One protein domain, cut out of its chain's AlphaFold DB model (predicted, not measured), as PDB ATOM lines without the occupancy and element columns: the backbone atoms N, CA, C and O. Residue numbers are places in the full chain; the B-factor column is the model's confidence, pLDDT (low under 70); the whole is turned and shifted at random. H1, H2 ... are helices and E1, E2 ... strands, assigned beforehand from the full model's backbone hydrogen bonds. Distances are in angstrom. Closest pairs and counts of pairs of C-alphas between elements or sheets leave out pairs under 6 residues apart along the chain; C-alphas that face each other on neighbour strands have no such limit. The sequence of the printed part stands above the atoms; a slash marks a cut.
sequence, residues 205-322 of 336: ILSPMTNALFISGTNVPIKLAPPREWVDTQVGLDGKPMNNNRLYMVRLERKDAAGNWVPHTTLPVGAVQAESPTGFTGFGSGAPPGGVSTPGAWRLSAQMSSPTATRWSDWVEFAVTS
ATOM      1  N   ILE A 205      37.670   7.096  35.801       94.88
ATOM      2  CA  ILE A 205      37.341   5.674  35.687       94.88
ATOM      3  C   ILE A 205      35.893   5.568  35.190       94.88
ATOM      4  O   ILE A 205      34.969   6.044  35.844       94.88
ATOM      5  N   LEU A 206      35.706   4.964  34.016       93.69
ATOM      6  CA  LEU A 206      34.399   4.676  33.414       93.69
ATOM      7  C   LEU A 206      33.947   3.235  33.685       93.69
ATOM      8  O   LEU A 206      32.752   2.951  33.714       93.69
ATOM      9  N   SER A 207      34.906   2.322  33.847       93.44
ATOM     10  CA  SER A 207      34.684   0.938  34.254       93.44
ATOM     11  C   SER A 207      35.894   0.438  35.055       93.44
ATOM     12  O   SER A 207      37.020   0.756  34.662       93.44
ATOM     13  N   PRO A 208      35.709  -0.352  36.129       91.12
ATOM     14  CA  PRO A 208      34.433  -0.697  36.756       91.12
ATOM     15  C   PRO A 208      33.738   0.552  37.314       91.12
ATOM     16  O   PRO A 208      34.382   1.567  37.556       91.12
ATOM     17  N   MET A 209      32.419   0.493  37.489       84.94
ATOM     18  CA  MET A 209      31.673   1.530  38.212       84.94
ATOM     19  C   MET A 209      31.665   1.218  39.711       84.94
ATOM     20  O   MET A 209      31.841   0.063  40.107       84.94
ATOM     21  N   THR A 210      31.414   2.223  40.551       83.88
ATOM     22  CA  THR A 210      31.244   2.014  41.995       83.88
ATOM     23  C   THR A 210      30.113   1.018  42.260       83.88
ATOM     24  O   THR A 210      29.033   1.139  41.685       83.88
ATOM     25  N   ASN A 211      30.360   0.035  43.127       80.56
ATOM     26  CA  ASN A 211      29.469  -1.092  43.434       80.56
ATOM     27  C   ASN A 211      29.169  -2.043  42.254       80.56
ATOM     28  O   ASN A 211      28.251  -2.859  42.349       80.56
ATOM     29  N   ALA A 212      29.936  -1.992  41.157       83.62
ATOM     30  CA  ALA A 212      29.826  -2.988  40.090       83.62
ATOM     31  C   ALA A 212      30.177  -4.401  40.596       83.62
ATOM     32  O   ALA A 212      31.013  -4.570  41.489       83.62
ATOM     33  N   LEU A 213      29.547  -5.418  40.003       87.94
ATOM     34  CA  LEU A 213      29.681  -6.819  40.396       87.94
ATOM     35  C   LEU A 213      30.245  -7.651  39.241       87.94
ATOM     36  O   LEU A 213      29.683  -7.652  38.148       87.94
ATOM     37  N   PHE A 214      31.320  -8.393  39.499       90.50
ATOM     38  CA  PHE A 214      31.972  -9.267  38.520       90.50
ATOM     39  C   PHE A 214      32.101 -10.694  39.046       90.50
ATOM     40  O   PHE A 214      32.113 -10.926  40.254       90.50
ATOM     41  N   ILE A 215      32.239 -11.662  38.142       86.88
ATOM     42  CA  ILE A 215      32.458 -13.064  38.504       86.88
ATOM     43  C   ILE A 215      33.969 -13.332  38.547       86.88
ATOM     44  O   ILE A 215      34.709 -12.927  37.649       86.88
ATOM     45  N   SER A 216      34.441 -14.015  39.587       84.38
ATOM     46  CA  SER A 216      35.844 -14.417  39.733       84.38
ATOM     47  C   SER A 216      36.307 -15.249  38.533       84.38
ATOM     48  O   SER A 216      35.585 -16.132  38.068       84.38
ATOM     49  N   GLY A 217      37.502 -14.948  38.017       78.44
ATOM     50  CA  GLY A 217      38.046 -15.582  36.812       78.44
ATOM     51  C   GLY A 217      37.505 -15.028  35.487       78.44
ATOM     52  O   GLY A 217      37.890 -15.518  34.428       78.44
ATOM     53  N   THR A 218      36.639 -14.007  35.511       84.31
ATOM     54  CA  THR A 218      36.214 -13.270  34.308       84.31
ATOM     55  C   THR A 218      36.922 -11.919  34.205       84.31
ATOM     56  O   THR A 218      37.414 -11.387  35.202       84.31
ATOM     57  N   ASN A 219      36.995 -11.365  32.989       87.69
ATOM     58  CA  ASN A 219      37.607 -10.058  32.752       87.69
ATOM     59  C   ASN A 219      36.848  -8.962  33.513       87.69
ATOM     60  O   ASN A 219      35.641  -8.803  33.335       87.69
ATOM     61  N   VAL A 220      37.574  -8.161  34.291       92.00
ATOM     62  CA  VAL A 220      37.076  -6.916  34.877       92.00
ATOM     63  C   VAL A 220      37.565  -5.773  33.980       92.00
ATOM     64  O   VAL A 220      38.755  -5.450  34.018       92.00
ATOM     65  N   PRO A 221      36.704  -5.186  33.128       92.69
ATOM     66  CA  PRO A 221      37.121  -4.178  32.161       92.69
ATOM     67  C   PRO A 221      37.521  -2.879  32.865       92.69
ATOM     68  O   PRO A 221      36.696  -2.230  33.513       92.69
ATOM     69  N   ILE A 222      38.785  -2.491  32.700       95.00
ATOM     70  CA  ILE A 222      39.342  -1.220  33.169       95.00
ATOM     71  C   ILE A 222      39.233  -0.218  32.020       95.00
ATOM     72  O   ILE A 222      40.059  -0.206  31.104       95.00
ATOM     73  N   LYS A 223      38.184   0.603  32.047       95.75
ATOM     74  CA  LYS A 223      37.936   1.647  31.050       95.75
ATOM     75  C   LYS A 223      38.172   3.010  31.676       95.75
ATOM     76  O   LYS A 223      37.564   3.329  32.697       95.75
ATOM     77  N   LEU A 224      39.031   3.805  31.056       94.62
ATOM     78  CA  LEU A 224      39.414   5.133  31.520       94.62
ATOM     79  C   LEU A 224      39.045   6.189  30.476       94.62
ATOM     80  O   LEU A 224      38.865   5.885  29.298       94.62
ATOM     81  N   ALA A 225      38.971   7.435  30.918       90.38
ATOM     82  CA  ALA A 225      39.011   8.615  30.071       90.38
ATOM     83  C   ALA A 225      40.088   9.581  30.594       90.38
ATOM     84  O   ALA A 225      40.377   9.577  31.802       90.38
ATOM     85  N   PRO A 226      40.667  10.426  29.720       89.00
ATOM     86  CA  PRO A 226      41.542  11.502  30.162       89.00
ATOM     87  C   PRO A 226      40.794  12.460  31.114       89.00
ATOM     88  O   PRO A 226      39.556  12.470  31.152       89.00
ATOM     89  N   PRO A 227      41.517  13.274  31.903       86.81
ATOM     90  CA  PRO A 227      40.893  14.329  32.698       86.81
ATOM     91  C   PRO A 227      40.018  15.253  31.833       86.81
ATOM     92  O   PRO A 227      40.372  15.540  30.695       86.81
ATOM     93  N   ARG A 228      38.899  15.776  32.360       78.94
ATOM     94  CA  ARG A 228      37.967  16.628  31.572       78.94
ATOM     95  C   ARG A 228      38.609  17.893  31.003       78.94
ATOM     96  O   ARG A 228      38.206  18.359  29.948       78.94
ATOM     97  N   GLU A 229      39.579  18.437  31.726       75.44
ATOM     98  CA  GLU A 229      40.335  19.643  31.368       75.44
ATOM     99  C   GLU A 229      41.614  19.311  30.581       75.44
ATOM    100  O   GLU A 229      42.465  20.172  30.364       75.44
ATOM    101  N   TRP A 230      41.794  18.050  30.174       77.31
ATOM    102  CA  TRP A 230      42.951  17.635  29.401       77.31
ATOM    103  C   TRP A 230      42.830  18.094  27.947       77.31
ATOM    104  O   TRP A 230      41.936  17.668  27.215       77.31
ATOM    105  N   VAL A 231      43.763  18.944  27.523       69.31
ATOM    106  CA  VAL A 231      43.884  19.393  26.135       69.31
ATOM    107  C   VAL A 231      44.928  18.536  25.433       69.31
ATOM    108  O   VAL A 231      46.104  18.552  25.799       69.31
ATOM    109  N   ASP A 232      44.515  17.816  24.393       65.19
ATOM    110  CA  ASP A 232      45.445  17.070  23.552       65.19
ATOM    111  C   ASP A 232      46.192  18.006  22.601       65.19
ATOM    112  O   ASP A 232      45.684  18.440  21.571       65.19
ATOM    113  N   THR A 233      47.436  18.310  22.966       55.84
ATOM    114  CA  THR A 233      48.333  19.210  22.228       55.84
ATOM    115  C   THR A 233      49.006  18.564  21.014       55.84
ATOM    116  O   THR A 233      49.731  19.239  20.286       55.84
ATOM    117  N   GLN A 234      48.786  17.266  20.782       54.00
ATOM    118  CA  GLN A 234      49.298  16.535  19.624       54.00
ATOM    119  C   GLN A 234      48.140  16.160  18.701       54.00
ATOM    120  O   GLN A 234      47.257  15.401  19.092       54.00
ATOM    121  N   VAL A 235      48.174  16.666  17.469       54.50
ATOM    122  CA  VAL A 235      47.262  16.292  16.381       54.50
ATOM    123  C   VAL A 235      48.028  15.553  15.288       54.50
ATOM    124  O   VAL A 235      49.155  15.915  14.957       54.50
ATOM    125  N   GLY A 236      47.422  14.495  14.753       54.31
ATOM    126  CA  GLY A 236      47.962  13.726  13.641       54.31
ATOM    127  C   GLY A 236      47.854  14.477  12.312       54.31
ATOM    128  O   GLY A 236      47.202  15.515  12.207       54.31
ATOM    129  N   LEU A 237      48.448  13.903  11.263       55.06
ATOM    130  CA  LEU A 237      48.353  14.419   9.888       55.06
ATOM    131  C   LEU A 237      46.910  14.431   9.338       55.06
ATOM    132  O   LEU A 237      46.647  15.078   8.330       55.06
ATOM    133  N   ASP A 238      45.980  13.738   9.999       64.75
ATOM    134  CA  ASP A 238      44.540  13.732   9.716       64.75
ATOM    135  C   ASP A 238      43.744  14.764  10.542       64.75
ATOM    136  O   ASP A 238      42.512  14.763  10.511       64.75
ATOM    137  N   GLY A 239      44.428  15.625  11.305       52.34
ATOM    138  CA  GLY A 239      43.828  16.659  12.149       52.34
ATOM    139  C   GLY A 239      43.192  16.153  13.448       52.34
ATOM    140  O   GLY A 239      42.582  16.948  14.164       52.34
ATOM    141  N   LYS A 240      43.310  14.859  13.783       56.41
ATOM    142  CA  LYS A 240      42.720  14.285  15.006       56.41
ATOM    143  C   LYS A 240      43.720  14.229  16.165       56.41
ATOM    144  O   LYS A 240      44.909  14.039  15.915       56.41
ATOM    145  N   PRO A 241      43.269  14.320  17.430       58.19
ATOM    146  CA  PRO A 241      44.120  14.097  18.598       58.19
ATOM    147  C   PRO A 241      44.882  12.761  18.555       58.19
ATOM    148  O   PRO A 241      44.301  11.697  18.327       58.19
ATOM    149  N   MET A 242      46.190  12.803  18.813       54.41
ATOM    150  CA  MET A 242      47.045  11.619  18.910       54.41
ATOM    151  C   MET A 242      46.886  10.939  20.277       54.41
ATOM    152  O   MET A 242      47.711  11.083  21.177       54.41
ATOM    153  N   ASN A 243      45.836  10.127  20.413       60.25
ATOM    154  CA  ASN A 243      45.541   9.366  21.636       60.25
ATOM    155  C   ASN A 243      46.605   8.307  22.013       60.25
ATOM    156  O   ASN A 243      46.489   7.663  23.051       60.25
ATOM    157  N   ASN A 244      47.621   8.059  21.181       61.22
ATOM    158  CA  ASN A 244      48.517   6.902  21.294       61.22
ATOM    159  C   ASN A 244      49.709   7.077  22.257       61.22
ATOM    160  O   ASN A 244      50.267   6.072  22.690       61.22
ATOM    161  N   ASN A 245      50.072   8.308  22.637       69.56
ATOM    162  CA  ASN A 245      51.208   8.587  23.536       69.56
ATOM    163  C   ASN A 245      50.831   8.653  25.035       69.56
ATOM    164  O   ASN A 245      51.698   8.851  25.897       69.56
ATOM    165  N   ARG A 246      49.542   8.481  25.366       82.81
ATOM    166  CA  ARG A 246      49.044   8.436  26.747       82.81
ATOM    167  C   ARG A 246      49.243   7.050  27.374       82.81
ATOM    168  O   ARG A 246      48.838   6.028  26.815       82.81
ATOM    169  N   LEU A 247      49.824   7.034  28.574       86.56
ATOM    170  CA  LEU A 247      49.993   5.838  29.406       86.56
ATOM    171  C   LEU A 247      49.340   6.075  30.766       86.56
ATOM    172  O   LEU A 247      49.600   7.099  31.402       86.56
ATOM    173  N   TYR A 248      48.541   5.116  31.217       91.12
ATOM    174  CA  TYR A 248      47.937   5.105  32.543       91.12
ATOM    175  C   TYR A 248      48.623   4.078  33.445       91.12
ATOM    176  O   TYR A 248      49.018   3.004  32.998       91.12
ATOM    177  N   MET A 249      48.723   4.401  34.729       94.50
ATOM    178  CA  MET A 249      49.076   3.491  35.812       94.50
ATOM    179  C   MET A 249      47.826   3.265  36.656       94.50
ATOM    180  O   MET A 249      47.231   4.223  37.149       94.50
ATOM    181  N   VAL A 250      47.421   2.009  36.830       94.19
ATOM    182  CA  VAL A 250      46.215   1.640  37.583       94.19
ATOM    183  C   VAL A 250      46.605   0.802  38.789       94.19
ATOM    184  O   VAL A 250      47.132  -0.296  38.631       94.19
ATOM    185  N   ARG A 251      46.345   1.305  39.996       95.44
ATOM    186  CA  ARG A 251      46.540   0.562  41.247       95.44
ATOM    187  C   ARG A 251      45.301  -0.260  41.541       95.44
ATOM    188  O   ARG A 251      44.205   0.290  41.553       95.44
ATOM    189  N   LEU A 252      45.494  -1.544  41.813       94.25
ATOM    190  CA  LEU A 252      44.464  -2.467  42.275       94.25
ATOM    191  C   LEU A 252      44.757  -2.873  43.714       94.25
ATOM    192  O   LEU A 252      45.863  -3.320  44.028       94.25
ATOM    193  N   GLU A 253      43.746  -2.767  44.567       94.25
ATOM    194  CA  GLU A 253      43.787  -3.226  45.952       94.25
ATOM    195  C   GLU A 253      42.603  -4.154  46.226       94.25
ATOM    196  O   GLU A 253      41.510  -3.980  45.677       94.25
ATOM    197  N   ARG A 254      42.818  -5.143  47.092       92.62
ATOM    198  CA  ARG A 254      41.789  -6.084  47.543       92.62
ATOM    199  C   ARG A 254      41.622  -5.957  49.049       92.62
ATOM    200  O   ARG A 254      42.605  -5.790  49.765       92.62
ATOM    201  N   LYS A 255      40.386  -6.057  49.528       89.38
ATOM    202  CA  LYS A 255      40.094  -6.062  50.960       89.38
ATOM    203  C   LYS A 255      40.457  -7.420  51.567       89.38
ATOM    204  O   LYS A 255      40.043  -8.457  51.041       89.38
ATOM    205  N   ASP A 256      41.250  -7.421  52.632       82.25
ATOM    206  CA  ASP A 256      41.605  -8.626  53.383       82.25
ATOM    207  C   ASP A 256      40.475  -9.065  54.340       82.25
ATOM    208  O   ASP A 256      39.426  -8.425  54.445       82.25
ATOM    209  N   ALA A 257      40.686 -10.183  55.042       80.44
ATOM    210  CA  ALA A 257      39.716 -10.719  55.999       80.44
ATOM    211  C   ALA A 257      39.556  -9.865  57.276       80.44
ATOM    212  O   ALA A 257      38.557 -10.013  57.974       80.44
ATOM    213  N   ALA A 258      40.509  -8.977  57.574       82.25
ATOM    214  CA  ALA A 258      40.436  -8.016  58.674       82.25
ATOM    215  C   ALA A 258      39.774  -6.686  58.253       82.25
ATOM    216  O   ALA A 258      39.544  -5.815  59.090       82.25
ATOM    217  N   GLY A 259      39.429  -6.530  56.969       82.62
ATOM    218  CA  GLY A 259      38.791  -5.340  56.418       82.62
ATOM    219  C   GLY A 259      39.762  -4.272  55.904       82.62
ATOM    220  O   GLY A 259      39.297  -3.211  55.483       82.62
ATOM    221  N   ASN A 260      41.073  -4.529  55.888       85.75
ATOM    222  CA  ASN A 260      42.068  -3.590  55.369       85.75
ATOM    223  C   ASN A 260      42.187  -3.701  53.850       85.75
ATOM    224  O   ASN A 260      42.032  -4.776  53.275       85.75
ATOM    225  N   TRP A 261      42.524  -2.596  53.194       85.31
ATOM    226  CA  TRP A 261      42.859  -2.595  51.774       85.31
ATOM    227  C   TRP A 261      44.334  -2.943  51.574       85.31
ATOM    228  O   TRP A 261      45.211  -2.242  52.075       85.31
ATOM    229  N   VAL A 262      44.600  -4.031  50.850       85.56
ATOM    230  CA  VAL A 262      45.948  -4.550  50.596       85.56
ATOM    231  C   VAL A 262      46.301  -4.374  49.114       85.56
ATOM    232  O   VAL A 262      45.508  -4.782  48.255       85.56
ATOM    233  N   PRO A 263      47.479  -3.807  48.780       88.81
ATOM    234  CA  PRO A 263      47.967  -3.726  47.405       88.81
ATOM    235  C   PRO A 263      48.017  -5.094  46.721       88.81
ATOM    236  O   PRO A 263      48.609  -6.036  47.244       88.81
ATOM    237  N   HIS A 264      47.413  -5.193  45.536       85.88
ATOM    238  CA  HIS A 264      47.456  -6.399  44.711       85.88
ATOM    239  C   HIS A 264      48.448  -6.257  43.555       85.88
ATOM    240  O   HIS A 264      49.355  -7.071  43.414       85.88
ATOM    241  N   THR A 265      48.288  -5.222  42.727       85.88
ATOM    242  CA  THR A 265      49.157  -4.967  41.568       85.88
ATOM    243  C   THR A 265      49.042  -3.513  41.100       85.88
ATOM    244  O   THR A 265      48.096  -2.806  41.454       85.88
ATOM    245  N   THR A 266      50.007  -3.047  40.307       89.62
ATOM    246  CA  THR A 266      49.922  -1.779  39.564       89.62
ATOM    247  C   THR A 266      50.124  -2.064  38.083       89.62
ATOM    248  O   THR A 266      51.164  -2.588  37.691       89.62
ATOM    249  N   LEU A 267      49.127  -1.734  37.266       90.44
ATOM    250  CA  LEU A 267      49.076  -2.088  35.851       90.44
ATOM    251  C   LEU A 267      49.420  -0.883  34.968       90.44
ATOM    252  O   LEU A 267      48.726   0.134  35.064       90.44
ATOM    253  N   PRO A 268      50.427  -0.983  34.082       90.69
ATOM    254  CA  PRO A 268      50.583  -0.049  32.977       90.69
ATOM    255  C   PRO A 268      49.533  -0.371  31.905       90.69
ATOM    256  O   PRO A 268      49.486  -1.488  31.388       90.69
ATOM    257  N   VAL A 269      48.691   0.602  31.560       88.88
ATOM    258  CA  VAL A 269      47.625   0.454  30.562       88.88
ATOM    259  C   VAL A 269      47.745   1.566  29.521       88.88
ATOM    260  O   VAL A 269      47.621   2.750  29.839       88.88
ATOM    261  N   GLY A 270      47.991   1.196  28.264       88.50
ATOM    262  CA  GLY A 270      48.053   2.154  27.157       88.50
ATOM    263  C   GLY A 270      46.671   2.708  26.806       88.50
ATOM    264  O   GLY A 270      45.676   1.981  26.852       88.50
ATOM    265  N   ALA A 271      46.595   3.980  26.409       87.31
ATOM    266  CA  ALA A 271      45.328   4.645  26.096       87.31
ATOM    267  C   ALA A 271      44.500   3.948  25.005       87.31
ATOM    268  O   ALA A 271      43.284   3.844  25.147       87.31
ATOM    269  N   VAL A 272      45.144   3.358  23.988       85.25
ATOM    270  CA  VAL A 272      44.477   2.547  22.945       85.25
ATOM    271  C   VAL A 272      43.621   1.416  23.537       85.25
ATOM    272  O   VAL A 272      42.600   1.057  22.963       85.25
ATOM    273  N   GLN A 273      44.009   0.867  24.694       88.94
ATOM    274  CA  GLN A 273      43.245  -0.156  25.412       88.94
ATOM    275  C   GLN A 273      42.302   0.474  26.442       88.94
ATOM    276  O   GLN A 273      41.112   0.157  26.450       88.94
ATOM    277  N   ALA A 274      42.806   1.384  27.284       89.75
ATOM    278  CA  ALA A 274      42.044   1.989  28.378       89.75
ATOM    279  C   ALA A 274      40.824   2.795  27.900       89.75
ATOM    280  O   ALA A 274      39.764   2.722  28.513       89.75
ATOM    281  N   GLU A 275      40.966   3.542  26.806       90.62
ATOM    282  CA  GLU A 275      39.938   4.444  26.268       90.62
ATOM    283  C   GLU A 275      39.073   3.768  25.185       90.62
ATOM    284  O   GLU A 275      38.130   4.362  24.661       90.62
ATOM    285  N   SER A 276      39.367   2.503  24.855       88.50
ATOM    286  CA  SER A 276      38.597   1.714  23.889       88.50
ATOM    287  C   SER A 276      37.143   1.489  24.342       88.50
ATOM    288  O   SER A 276      36.838   1.561  25.537       88.50
ATOM    289  N   PRO A 277      36.216   1.133  23.428       86.56
ATOM    290  CA  PRO A 277      34.843   0.791  23.797       86.56
ATOM    291  C   PRO A 277      34.743  -0.261  24.913       86.56
ATOM    292  O   PRO A 277      33.913  -0.092  25.807       86.56
ATOM    293  N   THR A 278      35.621  -1.271  24.899       85.44
ATOM    294  CA  THR A 278      35.677  -2.393  25.853       85.44
ATOM    295  C   THR A 278      36.514  -2.129  27.108       85.44
ATOM    296  O   THR A 278      36.377  -2.864  28.084       85.44
ATOM    297  N   GLY A 279      37.387  -1.116  27.098       90.19
ATOM    298  CA  GLY A 279      38.445  -0.954  28.099       90.19
ATOM    299  C   GLY A 279      39.540  -2.027  28.006       90.19
ATOM    300  O   GLY A 279      39.523  -2.904  27.136       90.19
ATOM    301  N   PHE A 280      40.499  -1.964  28.928       90.88
ATOM    302  CA  PHE A 280      41.536  -2.977  29.111       90.88
ATOM    303  C   PHE A 280      40.978  -4.207  29.834       90.88
ATOM    304  O   PHE A 280      40.362  -4.096  30.892       90.88
ATOM    305  N   THR A 281      41.235  -5.389  29.276       87.69
ATOM    306  CA  THR A 281      40.648  -6.669  29.711       87.69
ATOM    307  C   THR A 281      41.651  -7.641  30.337       87.69
ATOM    308  O   THR A 281      41.272  -8.751  30.694       87.69
ATOM    309  N   GLY A 282      42.917  -7.244  30.506       84.56
ATOM    310  CA  GLY A 282      43.964  -8.117  31.054       84.56
ATOM    311  C   GLY A 282      43.874  -8.378  32.562       84.56
ATOM    312  O   GLY A 282      44.683  -9.137  33.081       84.56
ATOM    313  N   PHE A 283      42.925  -7.768  33.280       89.69
ATOM    314  CA  PHE A 283      42.665  -8.042  34.697       89.69
ATOM    315  C   PHE A 283      41.440  -8.947  34.869       89.69
ATOM    316  O   PHE A 283      40.390  -8.716  34.271       89.69
ATOM    317  N   GLY A 284      41.564  -9.958  35.729       83.56
ATOM    318  CA  GLY A 284      40.462 -10.783  36.213       83.56
ATOM    319  C   GLY A 284      40.495 -12.233  35.727       83.56
ATOM    320  O   GLY A 284      40.258 -13.144  36.519       83.56
ATOM    321  N   SER A 285      40.881 -12.461  34.472       79.25
ATOM    322  CA  SER A 285      40.958 -13.792  33.846       79.25
ATOM    323  C   SER A 285      42.265 -14.556  34.078       79.25
ATOM    324  O   SER A 285      42.349 -15.727  33.721       79.25
ATOM    325  N   GLY A 286      43.291 -13.930  34.664       64.75
ATOM    326  CA  GLY A 286      44.603 -14.557  34.867       64.75
ATOM    327  C   GLY A 286      45.673 -14.191  33.842       64.75
ATOM    328  O   GLY A 286      46.826 -14.568  34.034       64.75
ATOM    329  N   ALA A 287      45.339 -13.426  32.801       69.69
ATOM    330  CA  ALA A 287      46.333 -12.910  31.864       69.69
ATOM    331  C   ALA A 287      47.341 -11.975  32.576       69.69
ATOM    332  O   ALA A 287      46.930 -11.049  33.282       69.69
ATOM    333  N   PRO A 288      48.662 -12.153  32.403       60.28
ATOM    334  CA  PRO A 288      49.635 -11.136  32.795       60.28
ATOM    335  C   PRO A 288      49.414  -9.831  32.001       60.28
ATOM    336  O   PRO A 288      49.073  -9.900  30.819       60.28
ATOM    337  N   PRO A 289      49.623  -8.638  32.591       64.12
ATOM    338  CA  PRO A 289      50.081  -8.380  33.960       64.12
ATOM    339  C   PRO A 289      48.959  -8.311  35.016       64.12
ATOM    340  O   PRO A 289      49.260  -8.113  36.191       64.12
ATOM    341  N   GLY A 290      47.682  -8.424  34.631       66.75
ATOM    342  CA  GLY A 290      46.552  -8.189  35.538       66.75
ATOM    343  C   GLY A 290      46.282  -9.320  36.530       66.75
ATOM    344  O   GLY A 290      45.950  -9.047  37.679       66.75
ATOM    345  N   GLY A 291      46.449 -10.579  36.122       79.81
ATOM    346  CA  GLY A 291      46.219 -11.736  36.992       79.81
ATOM    347  C   GLY A 291      44.736 -12.065  37.223       79.81
ATOM    348  O   GLY A 291      43.847 -11.573  36.523       79.81
ATOM    349  N   VAL A 292      44.470 -12.982  38.162       83.00
ATOM    350  CA  VAL A 292      43.126 -13.533  38.433       83.00
ATOM    351  C   VAL A 292      42.399 -12.711  39.498       83.00
ATOM    352  O   VAL A 292      42.926 -12.493  40.589       83.00
ATOM    353  N   SER A 293      41.146 -12.334  39.235       85.75
ATOM    354  CA  SER A 293      40.271 -11.732  40.244       85.75
ATOM    355  C   SER A 293      39.716 -12.821  41.168       85.75
ATOM    356  O   SER A 293      39.009 -13.733  40.740       85.75
ATOM    357  N   THR A 294      40.031 -12.737  42.459       86.56
ATOM    358  CA  THR A 294      39.479 -13.617  43.505       86.56
ATOM    359  C   THR A 294      38.248 -12.982  44.164       86.56
ATOM    360  O   THR A 294      38.157 -11.752  44.198       86.56
ATOM    361  N   PRO A 295      37.300 -13.767  44.713       88.12
ATOM    362  CA  PRO A 295      36.110 -13.217  45.361       88.12
ATOM    363  C   PRO A 295      36.447 -12.274  46.526       88.12
ATOM    364  O   PRO A 295      37.409 -12.505  47.263       88.12
ATOM    365  N   GLY A 296      35.656 -11.219  46.708       87.75
ATOM    366  CA  GLY A 296      35.833 -10.203  47.748       87.75
ATOM    367  C   GLY A 296      35.575  -8.783  47.243       87.75
ATOM    368  O   GLY A 296      35.182  -8.576  46.093       87.75
ATOM    369  N   ALA A 297      35.809  -7.801  48.114       90.75
ATOM    370  CA  ALA A 297      35.792  -6.391  47.745       90.75
ATOM    371  C   ALA A 297      37.145  -5.976  47.149       90.75
ATOM    372  O   ALA A 297      38.208  -6.355  47.649       90.75
ATOM    373  N   TRP A 298      37.084  -5.185  46.086       93.44
ATOM    374  CA  TRP A 298      38.214  -4.663  45.333       93.44
ATOM    375  C   TRP A 298      38.058  -3.156  45.164       93.44
ATOM    376  O   TRP A 298      36.943  -2.636  45.168       93.44
ATOM    377  N   ARG A 299      39.168  -2.451  44.973       95.69
ATOM    378  CA  ARG A 299      39.141  -1.057  44.538       95.69
ATOM    379  C   ARG A 299      40.267  -0.756  43.572       95.69
ATOM    380  O   ARG A 299      41.316  -1.402  43.617       95.69
ATOM    381  N   LEU A 300      40.051   0.233  42.709       96.06
ATOM    382  CA  LEU A 300      41.113   0.764  41.863       96.06
ATOM    383  C   LEU A 300      41.142   2.287  41.806       96.06
ATOM    384  O   LEU A 300      40.128   2.955  41.992       96.06
ATOM    385  N   SER A 301      42.334   2.811  41.553       95.88
ATOM    386  CA  SER A 301      42.611   4.226  41.305       95.88
ATOM    387  C   SER A 301      43.578   4.323  40.124       95.88
ATOM    388  O   SER A 301      44.420   3.439  39.933       95.88
ATOM    389  N   ALA A 302      43.448   5.371  39.313       95.50
ATOM    390  CA  ALA A 302      44.222   5.567  38.094       95.50
ATOM    391  C   ALA A 302      44.983   6.900  38.104       95.50
ATOM    392  O   ALA A 302      44.469   7.929  38.539       95.50
ATOM    393  N   GLN A 303      46.194   6.891  37.558       93.31
ATOM    394  CA  GLN A 303      47.001   8.071  37.256       93.31
ATOM    395  C   GLN A 303      47.405   8.002  35.784       93.31
ATOM    396  O   GLN A 303      47.764   6.935  35.298       93.31
ATOM    397  N   MET A 304      47.386   9.116  35.060       89.75
ATOM    398  CA  MET A 304      48.056   9.195  33.765       89.75
ATOM    399  C   MET A 304      49.519   9.552  34.017       89.75
ATOM    400  O   MET A 304      49.798  10.536  34.697       89.75
ATOM    401  N   SER A 305      50.449   8.736  33.524       85.94
ATOM    402  CA  SER A 305      51.893   8.886  33.746       85.94
ATOM    403  C   SER A 305      52.639   9.487  32.552       85.94
ATOM    404  O   SER A 305      53.781   9.906  32.705       85.94
ATOM    405  N   SER A 306      52.016   9.512  31.368       81.25
ATOM    406  CA  SER A 306      52.547  10.096  30.127       81.25
ATOM    407  C   SER A 306      51.425  10.831  29.386       81.25
ATOM    408  O   SER A 306      50.322  10.282  29.336       81.25
ATOM    409  N   PRO A 307      51.668  12.019  28.792       70.75
ATOM    410  CA  PRO A 307      52.961  12.715  28.706       70.75
ATOM    411  C   PRO A 307      53.366  13.452  29.994       70.75
ATOM    412  O   PRO A 307      54.553  13.657  30.228       70.75
ATOM    413  N   THR A 308      52.401  13.795  30.851       76.25
ATOM    414  CA  THR A 308      52.627  14.451  32.149       76.25
ATOM    415  C   THR A 308      51.890  13.687  33.239       76.25
ATOM    416  O   THR A 308      50.752  13.267  33.034       76.25
ATOM    417  N   ALA A 309      52.519  13.540  34.407       82.25
ATOM    418  CA  ALA A 309      51.899  12.915  35.566       82.25
ATOM    419  C   ALA A 309      50.702  13.741  36.079       82.25
ATOM    420  O   ALA A 309      50.848  14.906  36.456       82.25
ATOM    421  N   THR A 310      49.518  13.136  36.129       87.12
ATOM    422  CA  THR A 310      48.336  13.696  36.811       87.12
ATOM    423  C   THR A 310      48.370  13.384  38.309       87.12
ATOM    424  O   THR A 310      49.233  12.631  38.768       87.12
ATOM    425  N   ARG A 311      47.402  13.866  39.096       87.56
ATOM    426  CA  ARG A 311      47.098  13.217  40.383       87.56
ATOM    427  C   ARG A 311      46.451  11.842  40.158       87.56
ATOM    428  O   ARG A 311      45.989  11.526  39.055       87.56
ATOM    429  N   TRP A 312      46.418  11.036  41.215       91.56
ATOM    430  CA  TRP A 312      45.599   9.825  41.267       91.56
ATOM    431  C   TRP A 312      44.110  10.198  41.313       91.56
ATOM    432  O   TRP A 312      43.725  11.188  41.949       91.56
ATOM    433  N   SER A 313      43.284   9.410  40.628       93.06
ATOM    434  CA  SER A 313      41.830   9.464  40.751       93.06
ATOM    435  C   SER A 313      41.397   9.053  42.152       93.06
ATOM    436  O   SER A 313      42.118   8.354  42.871       93.06
ATOM    437  N   ASP A 314      40.168   9.402  42.501       90.88
ATOM    438  CA  ASP A 314      39.523   8.830  43.676       90.88
ATOM    439  C   ASP A 314      39.352   7.308  43.479       90.88
ATOM    440  O   ASP A 314      39.398   6.798  42.349       90.88
ATOM    441  N   TRP A 315      39.229   6.566  44.580       91.56
ATOM    442  CA  TRP A 315      39.082   5.111  44.540       91.56
ATOM    443  C   TRP A 315      37.678   4.719  44.080       91.56
ATOM    444  O   TRP A 315      36.687   5.168  44.654       91.56
ATOM    445  N   VAL A 316      37.595   3.821  43.100       94.19
ATOM    446  CA  VAL A 316      36.344   3.158  42.718       94.19
ATOM    447  C   VAL A 316      36.330   1.754  43.302       94.19
ATOM    448  O   VAL A 316      37.170   0.925  42.948       94.19
ATOM    449  N   GLU A 317      35.382   1.497  44.203       94.19
ATOM    450  CA  GLU A 317      35.193   0.195  44.851       94.19
ATOM    451  C   GLU A 317      34.185  -0.668  44.076       94.19
ATOM    452  O   GLU A 317      33.143  -0.186  43.633       94.19
ATOM    453  N   PHE A 318      34.485  -1.954  43.917       92.31
ATOM    454  CA  PHE A 318      33.668  -2.940  43.210       92.31
ATOM    455  C   PHE A 318      33.797  -4.316  43.877       92.31
ATOM    456  O   PHE A 318      34.688  -4.554  44.694       92.31
ATOM    457  N   ALA A 319      32.902  -5.242  43.549       89.19
ATOM    458  CA  ALA A 319      32.869  -6.571  44.150       89.19
ATOM    459  C   ALA A 319      33.104  -7.673  43.111       89.19
ATOM    460  O   ALA A 319      32.632  -7.611  41.975       89.19
ATOM    461  N   VAL A 320      33.814  -8.717  43.533       88.00
ATOM    462  CA  VAL A 320      34.013  -9.950  42.768       88.00
ATOM    463  C   VAL A 320      33.369 -11.097  43.541       88.00
ATOM    464  O   VAL A 320      33.613 -11.255  44.736       88.00
ATOM    465  N   THR A 321      32.548 -11.912  42.884       85.25
ATOM    466  CA  THR A 321      31.831 -13.041  43.500       85.25
ATOM    467  C   THR A 321      32.289 -14.384  42.950       85.25
ATOM    468  O   THR A 321      32.840 -14.490  41.854       85.25
ATOM    469  N   SER A 322      32.078 -15.445  43.728       81.88
ATOM    470  CA  SER A 322      32.314 -16.817  43.272       81.88
ATOM    471  C   SER A 322      31.329 -17.202  42.157       81.88
ATOM    472  O   SER A 322      30.152 -16.842  42.249       81.88
TER     473      SER A 322
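What this domain is: This is residues 205 to 322 of the 336 residues of an uncharacterized protein of Nitrospira japonica (UniProt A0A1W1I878). A strongly twisted sheet of five strands curls into an open trough, partly like a barrel, and the short pair E1 and E3 and loop residues 275 to 295 lie over its hollow side. Loop residues 226 to 246 reach far from the body at one end, and the E4 to E5 turn lies at the other. The printed part has 118 residues, with E1, E2, E3, E4, E5, H1, E6, E7 in that order; the mixed sheet runs E2, E7, E6, E4, E5. It is mostly strand, though under half of the residues are in named elements, and compact, with a radius of gyration of the C-alphas of 14.9 A and spans of 51 by 24 by 22 A.

Where its parts are: E1, residues 205 to 207, begins at C-alpha (37.341, 5.674, 35.687). E2 is residues 213 to 215 and E3 223 to 225. E4, residues 247 to 255, is 26.5 A long; E5, 261 to 270, is 25.6 A and bends by 56 degrees at residue 264. H1 is residues 271 to 274. E6, 296 to 306, is 31.7 A; E7, 316 to 321, ends at C-alpha (31.831, -13.041, 43.500).

How they stand to each other: E4 is antiparallel to E5, a hairpin, with N 250 and O 267 at 2.9 A, and to E6, with N 251 and O 301 at 2.9 A. E6 and E7 form a hairpin, N 298 and O 318 at 2.8 A. E2 is parallel to E7, N 214 and O 319 at 2.9 A. E1 and E3 are antiparallel, N 206 and O 223 at 2.8 A. H1, too short for an O i to N i+4 pair, only grazes the sheet. The split strand-helix-strand unit E5, H1, E6, two strands running the same way with E4 between them, has a right-handed crossover.

The domain as a whole: The C-alphas of Leu 237 and Ala 258, the two farthest apart, are 54.3 A apart. The printed part has no cut; the links E3 to E4 and H1 to E6 are long. Residues 231 to 245 and 286 to 290 have pLDDT under 70.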